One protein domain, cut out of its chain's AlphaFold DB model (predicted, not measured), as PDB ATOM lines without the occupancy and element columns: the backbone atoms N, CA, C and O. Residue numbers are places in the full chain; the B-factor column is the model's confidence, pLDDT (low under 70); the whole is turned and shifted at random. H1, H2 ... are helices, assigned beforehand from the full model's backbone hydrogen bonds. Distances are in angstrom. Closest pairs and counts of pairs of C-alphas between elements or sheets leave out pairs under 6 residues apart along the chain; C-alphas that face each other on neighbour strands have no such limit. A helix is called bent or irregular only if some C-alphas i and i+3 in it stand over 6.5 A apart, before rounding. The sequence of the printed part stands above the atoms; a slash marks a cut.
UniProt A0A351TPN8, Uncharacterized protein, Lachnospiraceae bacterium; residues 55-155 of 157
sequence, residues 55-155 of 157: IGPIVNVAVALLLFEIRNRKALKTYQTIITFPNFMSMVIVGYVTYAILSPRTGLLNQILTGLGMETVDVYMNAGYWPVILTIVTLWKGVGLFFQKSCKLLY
ATOM      1  N   ILE A  55     -40.662  -6.664 -18.789       91.31
ATOM      2  CA  ILE A  55     -40.187  -6.373 -20.150       91.31
ATOM      3  C   ILE A  55     -40.963  -7.151 -21.220       91.31
ATOM      4  O   ILE A  55     -41.232  -6.616 -22.294       91.31
ATOM      5  N   GLY A  56     -41.381  -8.388 -20.926       88.25
ATOM      6  CA  GLY A  56     -42.122  -9.232 -21.865       88.25
ATOM      7  C   GLY A  56     -43.423  -8.583 -22.355       88.25
ATOM      8  O   GLY A  56     -43.600  -8.429 -23.566       88.25
ATOM      9  N   PRO A  57     -44.331  -8.163 -21.456       87.31
ATOM     10  CA  PRO A  57     -45.546  -7.442 -21.829       87.31
ATOM     11  C   PRO A  57     -45.283  -6.131 -22.570       87.31
ATOM     12  O   PRO A  57     -45.939  -5.883 -23.579       87.31
ATOM     13  N   ILE A  58     -44.311  -5.323 -22.128       90.88
ATOM     14  CA  ILE A  58     -43.974  -4.041 -22.776       90.88
ATOM     15  C   ILE A  58     -43.601  -4.266 -24.243       90.88
ATOM     16  O   ILE A  58     -44.153  -3.623 -25.137       90.88
ATOM     17  N   VAL A  59     -42.704  -5.219 -24.502       90.44
ATOM     18  CA  VAL A  59     -42.259  -5.538 -25.863       90.44
ATOM     19  C   VAL A  59     -43.406  -6.126 -26.686       90.44
ATOM     20  O   VAL A  59     -43.585  -5.740 -27.838       90.44
ATOM     21  N   ASN A  60     -44.236  -6.996 -26.104       86.81
ATOM     22  CA  ASN A  60     -45.402  -7.547 -26.801       86.81
ATOM     23  C   ASN A  60     -46.412  -6.467 -27.213       86.81
ATOM     24  O   ASN A  60     -46.923  -6.515 -28.332       86.81
ATOM     25  N   VAL A  61     -46.683  -5.486 -26.347       88.00
ATOM     26  CA  VAL A  61     -47.558  -4.349 -26.674       88.00
ATOM     27  C   VAL A  61     -46.926  -3.479 -27.759       88.00
ATOM     28  O   VAL A  61     -47.607  -3.133 -28.722       88.00
ATOM     29  N   ALA A  62     -45.627  -3.184 -27.664       89.69
ATOM     30  CA  ALA A  62     -44.921  -2.412 -28.684       89.69
ATOM     31  C   ALA A  62     -44.995  -3.084 -30.067       89.69
ATOM     32  O   ALA A  62     -45.353  -2.439 -31.051       89.69
ATOM     33  N   VAL A  63     -44.743  -4.395 -30.145       87.56
ATOM     34  CA  VAL A  63     -44.876  -5.152 -31.400       87.56
ATOM     35  C   VAL A  63     -46.324  -5.186 -31.891       87.56
ATOM     36  O   VAL A  63     -46.560  -5.051 -33.091       87.56
ATOM     37  N   ALA A  64     -47.305  -5.318 -30.996       84.31
ATOM     38  CA  ALA A  64     -48.717  -5.284 -31.376       84.31
ATOM     39  C   ALA A  64     -49.116  -3.937 -32.005       84.31
ATOM     40  O   ALA A  64     -49.835  -3.934 -33.002       84.31
ATOM     41  N   LEU A  65     -48.616  -2.816 -31.473       86.94
ATOM     42  CA  LEU A  65     -48.834  -1.482 -32.042       86.94
ATOM     43  C   LEU A  65     -48.172  -1.332 -33.419       86.94
ATOM     44  O   LEU A  65     -48.808  -0.844 -34.348       86.94
ATOM     45  N   LEU A  66     -46.938  -1.822 -33.588       88.25
ATOM     46  CA  LEU A  66     -46.259  -1.810 -34.892       88.25
ATOM     47  C   LEU A  66     -47.028  -2.607 -35.954       88.25
ATOM     48  O   LEU A  66     -47.105  -2.197 -37.110       88.25
ATOM     49  N   LEU A  67     -47.614  -3.742 -35.569       84.12
ATOM     50  CA  LEU A  67     -48.422  -4.561 -36.471       84.12
ATOM     51  C   LEU A  67     -49.816  -3.971 -36.725       84.12
ATOM     52  O   LEU A  67     -50.394  -4.246 -37.775       84.12
ATOM     53  N   PHE A  68     -50.354  -3.175 -35.798       84.56
ATOM     54  CA  PHE A  68     -51.648  -2.508 -35.956       84.56
ATOM     55  C   PHE A  68     -51.639  -1.494 -37.108       84.56
ATOM     56  O   PHE A  68     -52.611  -1.412 -37.854       84.56
ATOM     57  N   GLU A  69     -50.518  -0.805 -37.322       86.81
ATOM     58  CA  GLU A  69     -50.362   0.178 -38.403       86.81
ATOM     59  C   GLU A  69     -50.362  -0.463 -39.811       86.81
ATOM     60  O   GLU A  69     -50.514   0.199 -40.841       86.81
ATOM     61  N   ILE A  70     -50.219  -1.790 -39.901       86.56
ATOM     62  CA  ILE A  70     -50.129  -2.499 -41.179       86.56
ATOM     63  C   ILE A  70     -51.523  -2.691 -41.787       86.56
ATOM     64  O   ILE A  70     -52.220  -3.679 -41.551       86.56
ATOM     65  N   ARG A  71     -51.893  -1.776 -42.686       79.69
ATOM     66  CA  ARG A  71     -53.179  -1.780 -43.408       79.69
ATOM     67  C   ARG A  71     -53.346  -2.940 -44.406       79.69
ATOM     68  O   ARG A  71     -54.469  -3.345 -44.704       79.69
ATOM     69  N   ASN A  72     -52.253  -3.503 -44.937       87.56
ATOM     70  CA  ASN A  72     -52.316  -4.619 -45.892       87.56
ATOM     71  C   ASN A  72     -52.400  -5.984 -45.183       87.56
ATOM     72  O   ASN A  72     -51.456  -6.436 -44.536       87.56
ATOM     73  N   ARG A  73     -53.504  -6.704 -45.413       78.12
ATOM     74  CA  ARG A  73     -53.792  -8.032 -44.843       78.12
ATOM     75  C   ARG A  73     -52.752  -9.101 -45.153       78.12
ATOM     76  O   ARG A  73     -52.477  -9.944 -44.299       78.12
ATOM     77  N   LYS A  74     -52.221  -9.111 -46.379       83.62
ATOM     78  CA  LYS A  74     -51.225 -10.110 -46.792       83.62
ATOM     79  C   LYS A  74     -49.909  -9.858 -46.063       83.62
ATOM     80  O   LYS A  74     -49.360 -10.782 -45.478       83.62
ATOM     81  N   ALA A  75     -49.486  -8.595 -46.011       84.75
ATOM     82  CA  ALA A  75     -48.292  -8.181 -45.286       84.75
ATOM     83  C   ALA A  75     -48.405  -8.507 -43.789       84.75
ATOM     84  O   ALA A  75     -47.510  -9.140 -43.236       84.75
ATOM     85  N   LEU A  76     -49.536  -8.177 -43.157       84.69
ATOM     86  CA  LEU A  76     -49.781  -8.466 -41.742       84.69
ATOM     87  C   LEU A  76     -49.625  -9.961 -41.412       84.69
ATOM     88  O   LEU A  76     -48.943 -10.307 -40.450       84.69
ATOM     89  N   LYS A  77     -50.196 -10.859 -42.231       82.44
ATOM     90  CA  LYS A  77     -50.040 -12.315 -42.047       82.44
ATOM     91  C   LYS A  77     -48.589 -12.777 -42.206       82.44
ATOM     92  O   LYS A  77     -48.143 -13.639 -41.447       82.44
ATOM     93  N   THR A  78     -47.848 -12.212 -43.158       87.56
ATOM     94  CA  THR A  78     -46.431 -12.541 -43.357       87.56
ATOM     95  C   THR A  78     -45.597 -12.136 -42.142       87.56
ATOM     96  O   THR A  78     -44.887 -12.975 -41.592       87.56
ATOM     97  N   TYR A  79     -45.743 -10.900 -41.655       87.94
ATOM     98  CA  TYR A  79     -45.022 -10.433 -40.467       87.94
ATOM     99  C   TYR A  79     -45.370 -11.244 -39.215       87.94
ATOM    100  O   TYR A  79     -44.471 -11.642 -38.478       87.94
ATOM    101  N   GLN A  80     -46.650 -11.569 -39.005       83.44
ATOM    102  CA  GLN A  80     -47.085 -12.430 -37.897       83.44
ATOM    103  C   GLN A  80     -46.430 -13.817 -37.942       83.44
ATOM    104  O   GLN A  80     -46.017 -14.338 -36.905       83.44
ATOM    105  N   THR A  81     -46.308 -14.402 -39.138       86.19
ATOM    106  CA  THR A  81     -45.687 -15.722 -39.323       86.19
ATOM    107  C   THR A  81     -44.196 -15.672 -38.992       86.19
ATOM    108  O   THR A  81     -43.709 -16.530 -38.258       86.19
ATOM    109  N   ILE A  82     -43.487 -14.643 -39.464       88.44
ATOM    110  CA  ILE A  82     -42.048 -14.459 -39.211       88.44
ATOM    111  C   ILE A  82     -41.779 -14.219 -37.721       88.44
ATOM    112  O   ILE A  82     -40.907 -14.865 -37.147       88.44
ATOM    113  N   ILE A  83     -42.543 -13.330 -37.079       87.50
ATOM    114  CA  ILE A  83     -42.356 -12.985 -35.662       87.50
ATOM    115  C   ILE A  83     -42.682 -14.174 -34.754       87.50
ATOM    116  O   ILE A  83     -42.003 -14.387 -33.757       87.50
ATOM    117  N   THR A  84     -43.693 -14.975 -35.101       85.88
ATOM    118  CA  THR A  84     -44.073 -16.145 -34.293       85.88
ATOM    119  C   THR A  84     -43.142 -17.339 -34.523       85.88
ATOM    120  O   THR A  84     -43.053 -18.202 -33.653       85.88
ATOM    121  N   PHE A  85     -42.407 -17.386 -35.640       87.38
ATOM    122  CA  PHE A  85     -41.542 -18.511 -36.018       87.38
ATOM    123  C   PHE A  85     -40.618 -19.034 -34.891       87.38
ATOM    124  O   PHE A  85     -40.587 -20.249 -34.667       87.38
ATOM    125  N   PRO A  86     -39.926 -18.182 -34.106       86.25
ATOM    126  CA  PRO A  86     -39.043 -18.628 -33.025       86.25
ATOM    127  C   PRO A  86     -39.746 -19.380 -31.890       86.25
ATOM    128  O   PRO A  86     -39.124 -20.193 -31.194       86.25
ATOM    129  N   ASN A  87     -41.051 -19.161 -31.710       85.50
ATOM    130  CA  ASN A  87     -41.828 -19.856 -30.688       85.50
ATOM    131  C   ASN A  87     -41.876 -21.369 -30.958       85.50
ATOM    132  O   ASN A  87     -41.846 -22.145 -30.003       85.50
ATOM    133  N   PHE A  88     -41.864 -21.788 -32.231       86.50
ATOM    134  CA  PHE A  88     -41.923 -23.201 -32.624       86.50
ATOM    135  C   PHE A  88     -40.609 -23.963 -32.401       86.50
ATOM    136  O   PHE A  88     -40.619 -25.189 -32.315       86.50
ATOM    137  N   MET A  89     -39.472 -23.270 -32.288       88.19
ATOM    138  CA  MET A  89     -38.173 -23.913 -32.066       88.19
ATOM    139  C   MET A  89     -37.995 -24.335 -30.602       88.19
ATOM    140  O   MET A  89     -38.373 -23.606 -29.688       88.19
ATOM    141  N   SER A  90     -37.360 -25.480 -30.338       93.12
ATOM    142  CA  SER A  90     -37.000 -25.875 -28.966       93.12
ATOM    143  C   SER A  90     -36.020 -24.881 -28.328       93.12
ATOM    144  O   SER A  90     -35.159 -24.323 -29.013       93.12
ATOM    145  N   MET A  91     -36.095 -24.703 -27.003       88.81
ATOM    146  CA  MET A  91     -35.141 -23.870 -26.253       88.81
ATOM    147  C   MET A  91     -33.690 -24.353 -26.426       88.81
ATOM    148  O   MET A  91     -32.762 -23.549 -26.412       88.81
ATOM    149  N   VAL A  92     -33.494 -25.653 -26.666       91.69
ATOM    150  CA  VAL A  92     -32.169 -26.233 -26.929       91.69
ATOM    151  C   VAL A  92     -31.600 -25.731 -28.263       91.69
ATOM    152  O   VAL A  92     -30.443 -25.330 -28.325       91.69
ATOM    153  N   ILE A  93     -32.423 -25.684 -29.315       93.38
ATOM    154  CA  ILE A  93     -32.020 -25.174 -30.638       93.38
ATOM    155  C   ILE A  93     -31.670 -23.689 -30.539       93.38
ATOM    156  O   ILE A  93     -30.638 -23.260 -31.046       93.38
ATOM    157  N   VAL A  94     -32.487 -22.917 -29.820       91.94
ATOM    158  CA  VAL A  94     -32.217 -21.499 -29.549       91.94
ATOM    159  C   VAL A  94     -30.877 -21.310 -28.825       91.94
ATOM    160  O   VAL A  94     -30.131 -20.386 -29.153       91.94
ATOM    161  N   GLY A  95     -30.525 -22.213 -27.906       91.06
ATOM    162  CA  GLY A  95     -29.210 -22.244 -27.265       91.06
ATOM    163  C   GLY A  95     -28.061 -22.439 -28.259       91.06
ATOM    164  O   GLY A  95     -27.092 -21.683 -28.214       91.06
ATOM    165  N   TYR A  96     -28.184 -23.382 -29.200       91.69
ATOM    166  CA  TYR A  96     -27.170 -23.593 -30.243       91.69
ATOM    167  C   TYR A  96     -27.029 -22.396 -31.188       91.69
ATOM    168  O   TYR A  96     -25.909 -22.015 -31.520       91.69
ATOM    169  N   VAL A  97     -28.140 -21.767 -31.579       91.44
ATOM    170  CA  VAL A  97     -28.121 -20.542 -32.397       91.44
ATOM    171  C   VAL A  97     -27.418 -19.408 -31.649       91.44
ATOM    172  O   VAL A  97     -26.550 -18.738 -32.203       91.44
ATOM    173  N   THR A  98     -27.739 -19.233 -30.369       90.94
ATOM    174  CA  THR A  98     -27.106 -18.222 -29.512       90.94
ATOM    175  C   THR A  98     -25.601 -18.472 -29.382       90.94
ATOM    176  O   THR A  98     -24.811 -17.541 -29.528       90.94
ATOM    177  N   TYR A  99     -25.190 -19.729 -29.191       89.50
ATOM    178  CA  TYR A  99     -23.776 -20.117 -29.166       89.50
ATOM    179  C   TYR A  99     -23.071 -19.836 -30.495       89.50
ATOM    180  O   TYR A  99     -21.972 -19.289 -30.500       89.50
ATOM    181  N   ALA A 100     -23.706 -20.145 -31.628       89.56
ATOM    182  CA  ALA A 100     -23.140 -19.865 -32.945       89.56
ATOM    183  C   ALA A 100     -22.920 -18.360 -33.180       89.56
ATOM    184  O   ALA A 100     -21.937 -17.974 -33.806       89.56
ATOM    185  N   ILE A 101     -23.790 -17.499 -32.642       89.69
ATOM    186  CA  ILE A 101     -23.657 -16.038 -32.751       89.69
ATOM    187  C   ILE A 101     -22.565 -15.498 -31.815       89.69
ATOM    188  O   ILE A 101     -21.792 -14.627 -32.218       89.69
ATOM    189  N   LEU A 102     -22.497 -16.008 -30.581       89.00
ATOM    190  CA  LEU A 102     -21.628 -15.501 -29.508       89.00
ATOM    191  C   LEU A 102     -20.294 -16.255 -29.369       89.00
ATOM    192  O   LEU A 102     -19.527 -15.970 -28.451       89.00
ATOM    193  N   SER A 103     -20.023 -17.233 -30.238       86.38
ATOM    194  CA  SER A 103     -18.796 -18.035 -30.208       86.38
ATOM    195  C   SER A 103     -17.549 -17.133 -30.221       86.38
ATOM    196  O   SER A 103     -17.413 -16.301 -31.119       86.38
ATOM    197  N   PRO A 104     -16.589 -17.311 -29.292       78.00
ATOM    198  CA  PRO A 104     -15.413 -16.445 -29.217       78.00
ATOM    199  C   PRO A 104     -14.554 -16.472 -30.487       78.00
ATOM    200  O   PRO A 104     -14.025 -15.442 -30.892       78.00
ATOM    201  N   ARG A 105     -14.435 -17.643 -31.132       73.56
ATOM    202  CA  ARG A 105     -13.539 -17.861 -32.285       73.56
ATOM    203  C   ARG A 105     -14.203 -17.643 -33.641       73.56
ATOM    204  O   ARG A 105     -13.538 -17.238 -34.584       73.56
ATOM    205  N   THR A 106     -15.483 -17.975 -33.760       77.44
ATOM    206  CA  THR A 106     -16.199 -18.014 -35.048       77.44
ATOM    207  C   THR A 106     -17.553 -17.317 -34.998       77.44
ATOM    208  O   THR A 106     -18.331 -17.424 -35.941       77.44
ATOM    209  N   GLY A 107     -17.855 -16.622 -33.901       82.44
ATOM    210  CA  GLY A 107     -19.148 -15.993 -33.690       82.44
ATOM    211  C   GLY A 107     -19.374 -14.810 -34.614       82.44
ATOM    212  O   GLY A 107     -18.481 -13.985 -34.824       82.44
ATOM    213  N   LEU A 108     -20.606 -14.701 -35.110       86.62
ATOM    214  CA  LEU A 108     -21.058 -13.572 -35.920       86.62
ATOM    215  C   LEU A 108     -20.803 -12.231 -35.213       86.62
ATOM    216  O   LEU A 108     -20.379 -11.274 -35.853       86.62
ATOM    217  N   LEU A 109     -21.001 -12.173 -33.891       86.31
ATOM    218  CA  LEU A 109     -20.756 -10.966 -33.097       86.31
ATOM    219  C   LEU A 109     -19.297 -10.496 -33.223       86.31
ATOM    220  O   LEU A 109     -19.046  -9.339 -33.543       86.31
ATOM    221  N   ASN A 110     -18.336 -11.401 -33.024       86.81
ATOM    222  CA  ASN A 110     -16.912 -11.064 -33.057       86.81
ATOM    223  C   ASN A 110     -16.411 -10.769 -34.474       86.81
ATOM    224  O   ASN A 110     -15.535  -9.920 -34.639       86.81
ATOM    225  N   GLN A 111     -16.994 -11.399 -35.497       86.81
ATOM    226  CA  GLN A 111     -16.713 -11.056 -36.894       86.81
ATOM    227  C   GLN A 111     -17.161  -9.627 -37.224       86.81
ATOM    228  O   GLN A 111     -16.398  -8.875 -37.828       86.81
ATOM    229  N   ILE A 112     -18.360  -9.230 -36.780       87.19
ATOM    230  CA  ILE A 112     -18.868  -7.863 -36.961       87.19
ATOM    231  C   ILE A 112     -17.990  -6.858 -36.203       87.19
ATOM    232  O   ILE A 112     -17.604  -5.844 -36.778       87.19
ATOM    233  N   LEU A 113     -17.625  -7.148 -34.950       86.88
ATOM    234  CA  LEU A 113     -16.755  -6.279 -34.145       86.88
ATOM    235  C   LEU A 113     -15.378  -6.083 -34.792       86.88
ATOM    236  O   LEU A 113     -14.928  -4.949 -34.934       86.88
ATOM    237  N   THR A 114     -14.755  -7.166 -35.265       87.25
ATOM    238  CA  THR A 114     -13.455  -7.104 -35.957       87.25
ATOM    239  C   THR A 114     -13.562  -6.316 -37.266       87.25
ATOM    240  O   THR A 114     -12.682  -5.517 -37.579       87.25
ATOM    241  N   GLY A 115     -14.661  -6.479 -38.013       87.38
ATOM    242  CA  GLY A 115     -14.933  -5.709 -39.232       87.38
ATOM    243  C   GLY A 115     -15.130  -4.207 -38.988       87.38
ATOM    244  O   GLY A 115     -14.861  -3.403 -39.877       87.38
ATOM    245  N   LEU A 116     -15.545  -3.824 -37.779       88.81
ATOM    246  CA  LEU A 116     -15.649  -2.435 -37.322       88.81
ATOM    247  C   LEU A 116     -14.359  -1.922 -36.647       88.81
ATOM    248  O   LEU A 116     -14.342  -0.798 -36.149       88.81
ATOM    249  N   GLY A 117     -13.286  -2.723 -36.622       85.44
ATOM    250  CA  GLY A 117     -12.008  -2.369 -35.996       85.44
ATOM    251  C   GLY A 117     -12.009  -2.425 -34.463       85.44
ATOM    252  O   GLY A 117     -11.119  -1.856 -33.837       85.44
ATOM    253  N   MET A 118     -12.999  -3.079 -33.852       86.62
ATOM    254  CA  MET A 118     -13.103  -3.258 -32.401       86.62
ATOM    255  C   MET A 118     -12.478  -4.584 -31.947       86.62
ATOM    256  O   MET A 118     -12.390  -5.544 -32.713       86.62
ATOM    257  N   GLU A 119     -12.086  -4.658 -30.674       83.00
ATOM    258  CA  GLU A 119     -11.584  -5.894 -30.070       83.00
ATOM    259  C   GLU A 119     -12.688  -6.952 -29.925       83.00
ATOM    260  O   GLU A 119     -13.855  -6.653 -29.650       83.00
ATOM    261  N   THR A 120     -12.311  -8.219 -30.097       81.81
ATOM    262  CA  THR A 120     -13.217  -9.357 -29.923       81.81
ATOM    263  C   THR A 120     -13.593  -9.525 -28.457       81.81
ATOM    264  O   THR A 120     -12.719  -9.526 -27.589       81.81
ATOM    265  N   VAL A 121     -14.875  -9.753 -28.177       82.62
ATOM    266  CA  VAL A 121     -15.368  -9.932 -26.808       82.62
ATOM    267  C   VAL A 121     -15.592 -11.415 -26.534       82.62
ATOM    268  O   VAL A 121     -16.319 -12.097 -27.259       82.62
ATOM    269  N   ASP A 122     -15.000 -11.923 -25.449       84.56
ATOM    270  CA  ASP A 122     -15.359 -13.238 -24.919       84.56
ATOM    271  C   ASP A 122     -16.552 -13.105 -23.968       84.56
ATOM    272  O   ASP A 122     -16.442 -12.775 -22.780       84.56
ATOM    273  N   VAL A 123     -17.728 -13.344 -24.536       85.69
ATOM    274  CA  VAL A 123     -19.014 -13.283 -23.843       85.69
ATOM    275  C   VAL A 123     -19.171 -14.420 -22.827       85.69
ATOM    276  O   VAL A 123     -19.831 -14.247 -21.800       85.69
ATOM    277  N   TYR A 124     -18.546 -15.574 -23.070       84.94
ATOM    278  CA  TYR A 124     -18.655 -16.738 -22.188       84.94
ATOM    279  C   TYR A 124     -17.807 -16.585 -20.925       84.94
ATOM    280  O   TYR A 124     -18.211 -17.066 -19.867       84.94
ATOM    281  N   MET A 125     -16.688 -15.863 -21.006       85.50
ATOM    282  CA  MET A 125     -15.837 -15.570 -19.845       85.50
ATOM    283  C   MET A 125     -16.380 -14.445 -18.953       85.50
ATOM    284  O   MET A 125     -15.968 -14.316 -17.802       85.50
ATOM    285  N   ASN A 126     -17.341 -13.657 -19.440       85.81
ATOM    286  CA  ASN A 126     -17.853 -12.481 -18.743       85.81
ATOM    287  C   ASN A 126     -19.322 -12.637 -18.330       85.81
ATOM    288  O   ASN A 126     -20.251 -12.430 -19.114       85.81
ATOM    289  N   ALA A 127     -19.548 -12.903 -17.039       84.50
ATOM    290  CA  ALA A 127     -20.886 -13.059 -16.460       84.50
ATOM    291  C   ALA A 127     -21.796 -11.816 -16.627       84.50
ATOM    292  O   ALA A 127     -23.019 -11.942 -16.598       84.50
ATOM    293  N   GLY A 128     -21.217 -10.623 -16.811       87.31
ATOM    294  CA  GLY A 128     -21.947  -9.352 -16.896       87.31
ATOM    295  C   GLY A 128     -22.823  -9.183 -18.143       87.31
ATOM    296  O   GLY A 128     -23.792  -8.432 -18.089       87.31
ATOM    297  N   TYR A 129     -22.539  -9.896 -19.238       87.69
ATOM    298  CA  TYR A 129     -23.321  -9.791 -20.480       87.69
ATOM    299  C   TYR A 129     -24.566 -10.688 -20.491       87.69
ATOM    300  O   TYR A 129     -25.537 -10.415 -21.202       87.69
ATOM    301  N   TRP A 130     -24.571 -11.743 -19.675       88.31
ATOM    302  CA  TRP A 130     -25.643 -12.737 -19.633       88.31
ATOM    303  C   TRP A 130     -27.033 -12.180 -19.309       88.31
ATOM    304  O   TRP A 130     -27.978 -12.636 -19.950       88.31
ATOM    305  N   PRO A 131     -27.212 -11.187 -18.413       89.06
ATOM    306  CA  PRO A 131     -28.530 -10.608 -18.194       89.06
ATOM    307  C   PRO A 131     -29.156 -10.025 -19.462       89.06
ATOM    308  O   PRO A 131     -30.344 -10.223 -19.724       89.06
ATOM    309  N   VAL A 132     -28.347  -9.352 -20.281       89.56
ATOM    310  CA  VAL A 132     -28.793  -8.732 -21.533       89.56
ATOM    311  C   VAL A 132     -29.067  -9.803 -22.583       89.56
ATOM    312  O   VAL A 132     -30.136  -9.809 -23.190       89.56
ATOM    313  N   ILE A 133     -28.150 -10.759 -22.744       91.25
ATOM    314  CA  ILE A 133     -28.284 -11.854 -23.714       91.25
ATOM    315  C   ILE A 133     -29.523 -12.696 -23.419       91.25
ATOM    316  O   ILE A 133     -30.329 -12.937 -24.314       91.25
ATOM    317  N   LEU A 134     -29.719 -13.098 -22.160       90.56
ATOM    318  CA  LEU A 134     -30.890 -13.871 -21.753       90.56
ATOM    319  C   LEU A 134     -32.179 -13.085 -21.991       90.56
ATOM    320  O   LEU A 134     -33.158 -13.667 -22.451       90.56
ATOM    321  N   THR A 135     -32.181 -11.772 -21.748       91.38
ATOM    322  CA  THR A 135     -33.333 -10.911 -22.054       91.38
ATOM    323  C   THR A 135     -33.638 -10.891 -23.548       91.38
ATOM    324  O   THR A 135     -34.774 -11.143 -23.938       91.38
ATOM    325  N   ILE A 136     -32.641 -10.666 -24.404       91.25
ATOM    326  CA  ILE A 136     -32.840 -10.632 -25.859       91.25
ATOM    327  C   ILE A 136     -33.328 -11.987 -26.375       91.25
ATOM    328  O   ILE A 136     -34.297 -12.040 -27.127       91.25
ATOM    329  N   VAL A 137     -32.702 -13.087 -25.949       91.94
ATOM    330  CA  VAL A 137     -33.049 -14.440 -26.406       91.94
ATOM    331  C   VAL A 137     -34.457 -14.839 -25.961       91.94
ATOM    332  O   VAL A 137     -35.219 -15.396 -26.754       91.94
ATOM    333  N   THR A 138     -34.829 -14.540 -24.714       89.25
ATOM    334  CA  THR A 138     -36.173 -14.841 -24.189       89.25
ATOM    335  C   THR A 138     -37.250 -13.992 -24.854       89.25
ATOM    336  O   THR A 138     -38.301 -14.531 -25.202       89.25
ATOM    337  N   LEU A 139     -36.987 -12.706 -25.103       89.44
ATOM    338  CA  LEU A 139     -37.889 -11.837 -25.854       89.44
ATOM    339  C   LEU A 139     -38.024 -12.300 -27.305       89.44
ATOM    340  O   LEU A 139     -39.133 -12.550 -27.758       89.44
ATOM    341  N   TRP A 140     -36.918 -12.497 -28.019       89.06
ATOM    342  CA  TRP A 140     -36.943 -12.970 -29.404       89.06
ATOM    343  C   TRP A 140     -37.715 -14.283 -29.546       89.06
ATOM    344  O   TRP A 140     -38.510 -14.438 -30.472       89.06
ATOM    345  N   LYS A 141     -37.530 -15.208 -28.598       86.56
ATOM    346  CA  LYS A 141     -38.275 -16.462 -28.589       86.56
ATOM    347  C   LYS A 141     -39.760 -16.267 -28.270       86.56
ATOM    348  O   LYS A 141     -40.562 -16.980 -28.857       86.56
ATOM    349  N   GLY A 142     -40.102 -15.396 -27.319       81.25
ATOM    350  CA  GLY A 142     -41.444 -15.285 -26.730       81.25
ATOM    351  C   GLY A 142     -42.356 -14.206 -27.324       81.25
ATOM    352  O   GLY A 142     -43.539 -14.151 -26.976       81.25
ATOM    353  N   VAL A 143     -41.845 -13.335 -28.196       80.56
ATOM    354  CA  VAL A 143     -42.641 -12.282 -28.838       80.56
ATOM    355  C   VAL A 143     -43.623 -12.889 -29.848       80.56
ATOM    356  O   VAL A 143     -43.324 -13.858 -30.545       80.56
ATOM    357  N   GLY A 144     -44.831 -12.320 -29.915       64.81
ATOM    358  CA  GLY A 144     -45.842 -12.648 -30.932       64.81
ATOM    359  C   GLY A 144     -46.918 -13.652 -30.506       64.81
ATOM    360  O   GLY A 144     -48.007 -13.645 -31.082       64.81
ATOM    361  N   LEU A 145     -46.698 -14.441 -29.447       59.75
ATOM    362  CA  LEU A 145     -47.642 -15.491 -29.032       59.75
ATOM    363  C   LEU A 145     -48.992 -14.940 -28.515       59.75
ATOM    364  O   LEU A 145     -50.038 -15.558 -28.706       59.75
ATOM    365  N   PHE A 146     -48.992 -13.748 -27.907       52.56
ATOM    366  CA  PHE A 146     -50.200 -13.107 -27.362       52.56
ATOM    367  C   PHE A 146     -51.086 -12.430 -28.426       52.56
ATOM    368  O   PHE A 146     -52.266 -12.179 -28.181       52.56
ATOM    369  N   PHE A 147     -50.554 -12.147 -29.618       54.44
ATOM    370  CA  PHE A 147     -51.207 -11.279 -30.605       54.44
ATOM    371  C   PHE A 147     -52.237 -11.996 -31.494       54.44
ATOM    372  O   PHE A 147     -53.146 -11.369 -32.047       54.44
ATOM    373  N   GLN A 148     -52.151 -13.322 -31.615       53.84
ATOM    374  CA  GLN A 148     -52.910 -14.071 -32.622       53.84
ATOM    375  C   GLN A 148     -54.435 -14.072 -32.400       53.84
ATOM    376  O   GLN A 148     -55.193 -14.317 -33.341       53.84
ATOM    377  N   LYS A 149     -54.907 -13.786 -31.176       42.72
ATOM    378  CA  LYS A 149     -56.344 -13.790 -30.844       42.72
ATOM    379  C   LYS A 149     -57.014 -12.416 -30.972       42.72
ATOM    380  O   LYS A 149     -58.155 -12.356 -31.419       42.72
ATOM    381  N   SER A 150     -56.317 -11.322 -30.666       46.19
ATOM    382  CA  SER A 150     -56.926  -9.982 -30.587       46.19
ATOM    383  C   SER A 150     -57.191  -9.350 -31.958       46.19
ATOM    384  O   SER A 150     -58.213  -8.700 -32.157       46.19
ATOM    385  N   CYS A 151     -56.324  -9.600 -32.944       50.19
ATOM    386  CA  CYS A 151     -56.450  -9.010 -34.283       50.19
ATOM    387  C   CYS A 151     -57.642  -9.577 -35.088       50.19
ATOM    388  O   CYS A 151     -58.142  -8.929 -36.004       50.19
ATOM    389  N   LYS A 152     -58.142 -10.772 -34.728       51.41
ATOM    390  CA  LYS A 152     -59.387 -11.326 -35.290       51.41
ATOM    391  C   LYS A 152     -60.640 -10.638 -34.738       51.41
ATOM    392  O   LYS A 152     -61.615 -10.531 -35.468       51.41
ATOM    393  N   LEU A 153     -60.615 -10.195 -33.479       47.69
ATOM    394  CA  LEU A 153     -61.783  -9.629 -32.797       47.69
ATOM    395  C   LEU A 153     -61.999  -8.152 -33.162       47.69
ATOM    396  O   LEU A 153     -63.126  -7.746 -33.401       47.69
ATOM    397  N   LEU A 154     -60.913  -7.380 -33.293       51.72
ATOM    398  CA  LEU A 154     -60.966  -5.949 -33.628       51.72
ATOM    399  C   LEU A 154     -61.366  -5.650 -35.086       51.72
ATOM    400  O   LEU A 154     -61.488  -4.493 -35.455       51.72
ATOM    401  N   TYR A 155     -61.484  -6.684 -35.920       47.38
ATOM    402  CA  TYR A 155     -61.820  -6.570 -37.342       47.38
ATOM    403  C   TYR A 155     -63.168  -7.206 -37.708       47.38
ATOM    404  O   TYR A 155     -63.549  -7.184 -38.877       47.38
TER     405      TYR A 155
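AT A GLANCE: This is residues 55 to 155 of the 157 residues of an uncharacterized protein of Lachnospiraceae bacterium (UniProt A0A351TPN8). The model is an open, loosely joined V of helices: H1 and H2, loosely side by side and running opposite ways, make one arm, and H3 with H4 following it nearly in line makes the other. H5 stands at a steep tilt of 51 degrees to H3 and away from H4: its residues 139 to 142 reach the corner of the V, where they meet residues 56 to 59 of H1 and, with 140 to 142, residues 86 to 87 of H2, while its residues 127 to 132 stand free. The short H6, which touches no helix, lies after a link of 7 residues from H5 at the opposite end of the long axis from H4. The printed part has 101 residues with six named helices, H1 to H6 in order, and no named strand, and its class is all helix. It is loose, with a radius of gyration of the C-alphas of 16.9 A and spans of 50 by 25 by 22 A.

IN THESE COORDINATES: H5, residues 127 to 142, is 23.1 A long, from C-alpha 127 at (-20.886, -13.059, -16.460) to C-alpha 142. It is only just irregular: C-alphas 128 and 131 are 6.8 A apart. H2, residues 73 to 88, is 22.8 A long; it is irregular, with C-alphas 83 and 86 7.1 A apart, and has a kink of 27 degrees near residue 82. H1, residues 55 to 68, begins at C-alpha 55 (-40.187, -6.373, -20.150) and is 19.9 A long. H3, residues 91 to 102, is 16.2 A long. H4 spans residues 108 to 115, and H6, residues 150 to 153, ends at C-alpha 153 (-61.783, -9.629, -32.797).

HOW THE PARTS SIT: H5 is the hub, touching three helices. H2 and H5 touch only at their ends, closest at the C-alphas of Pro 86 and Lys 141, 5.0 A, at a steep tilt of 50 degrees. H1 only just touches H5, with 3 pairs of C-alphas within 8 A, the closest being those of Gly 56 and Leu 139, 6.4 A. H3 and H5 also only just touch, with 3 such pairs, the closest being the C-alphas of Thr 98 and Val 137, 7.7 A, at a steep tilt of 51 degrees, opposite ways. H1 and H2 are close but not clearly touching, closest at the C-alphas of Leu 67 and Leu 76, 6.7 A, at a shallow tilt of 23 degrees. H3 and H4 touch only at the corner, the C-alphas of Ile 101 and Leu 108 being 4.8 A apart, at a shallow tilt of 11 degrees, the same way. H6 touches no helix. Every O i to N i+4 pair is within hydrogen-bond range in H1, H3 and H4, against 9 of 12 in H2 and 10 of 12 in H5; H6 is too short for such a pair.

THE WHOLE: The C-alphas of Glu 119 and Tyr 155, the two farthest apart, are 50.8 A apart. The printed part has no cut. The link from H4 to H5, 11 residues, is long. The mean pLDDT of the printed part is 82.7; residues 144 to 155 are under 70.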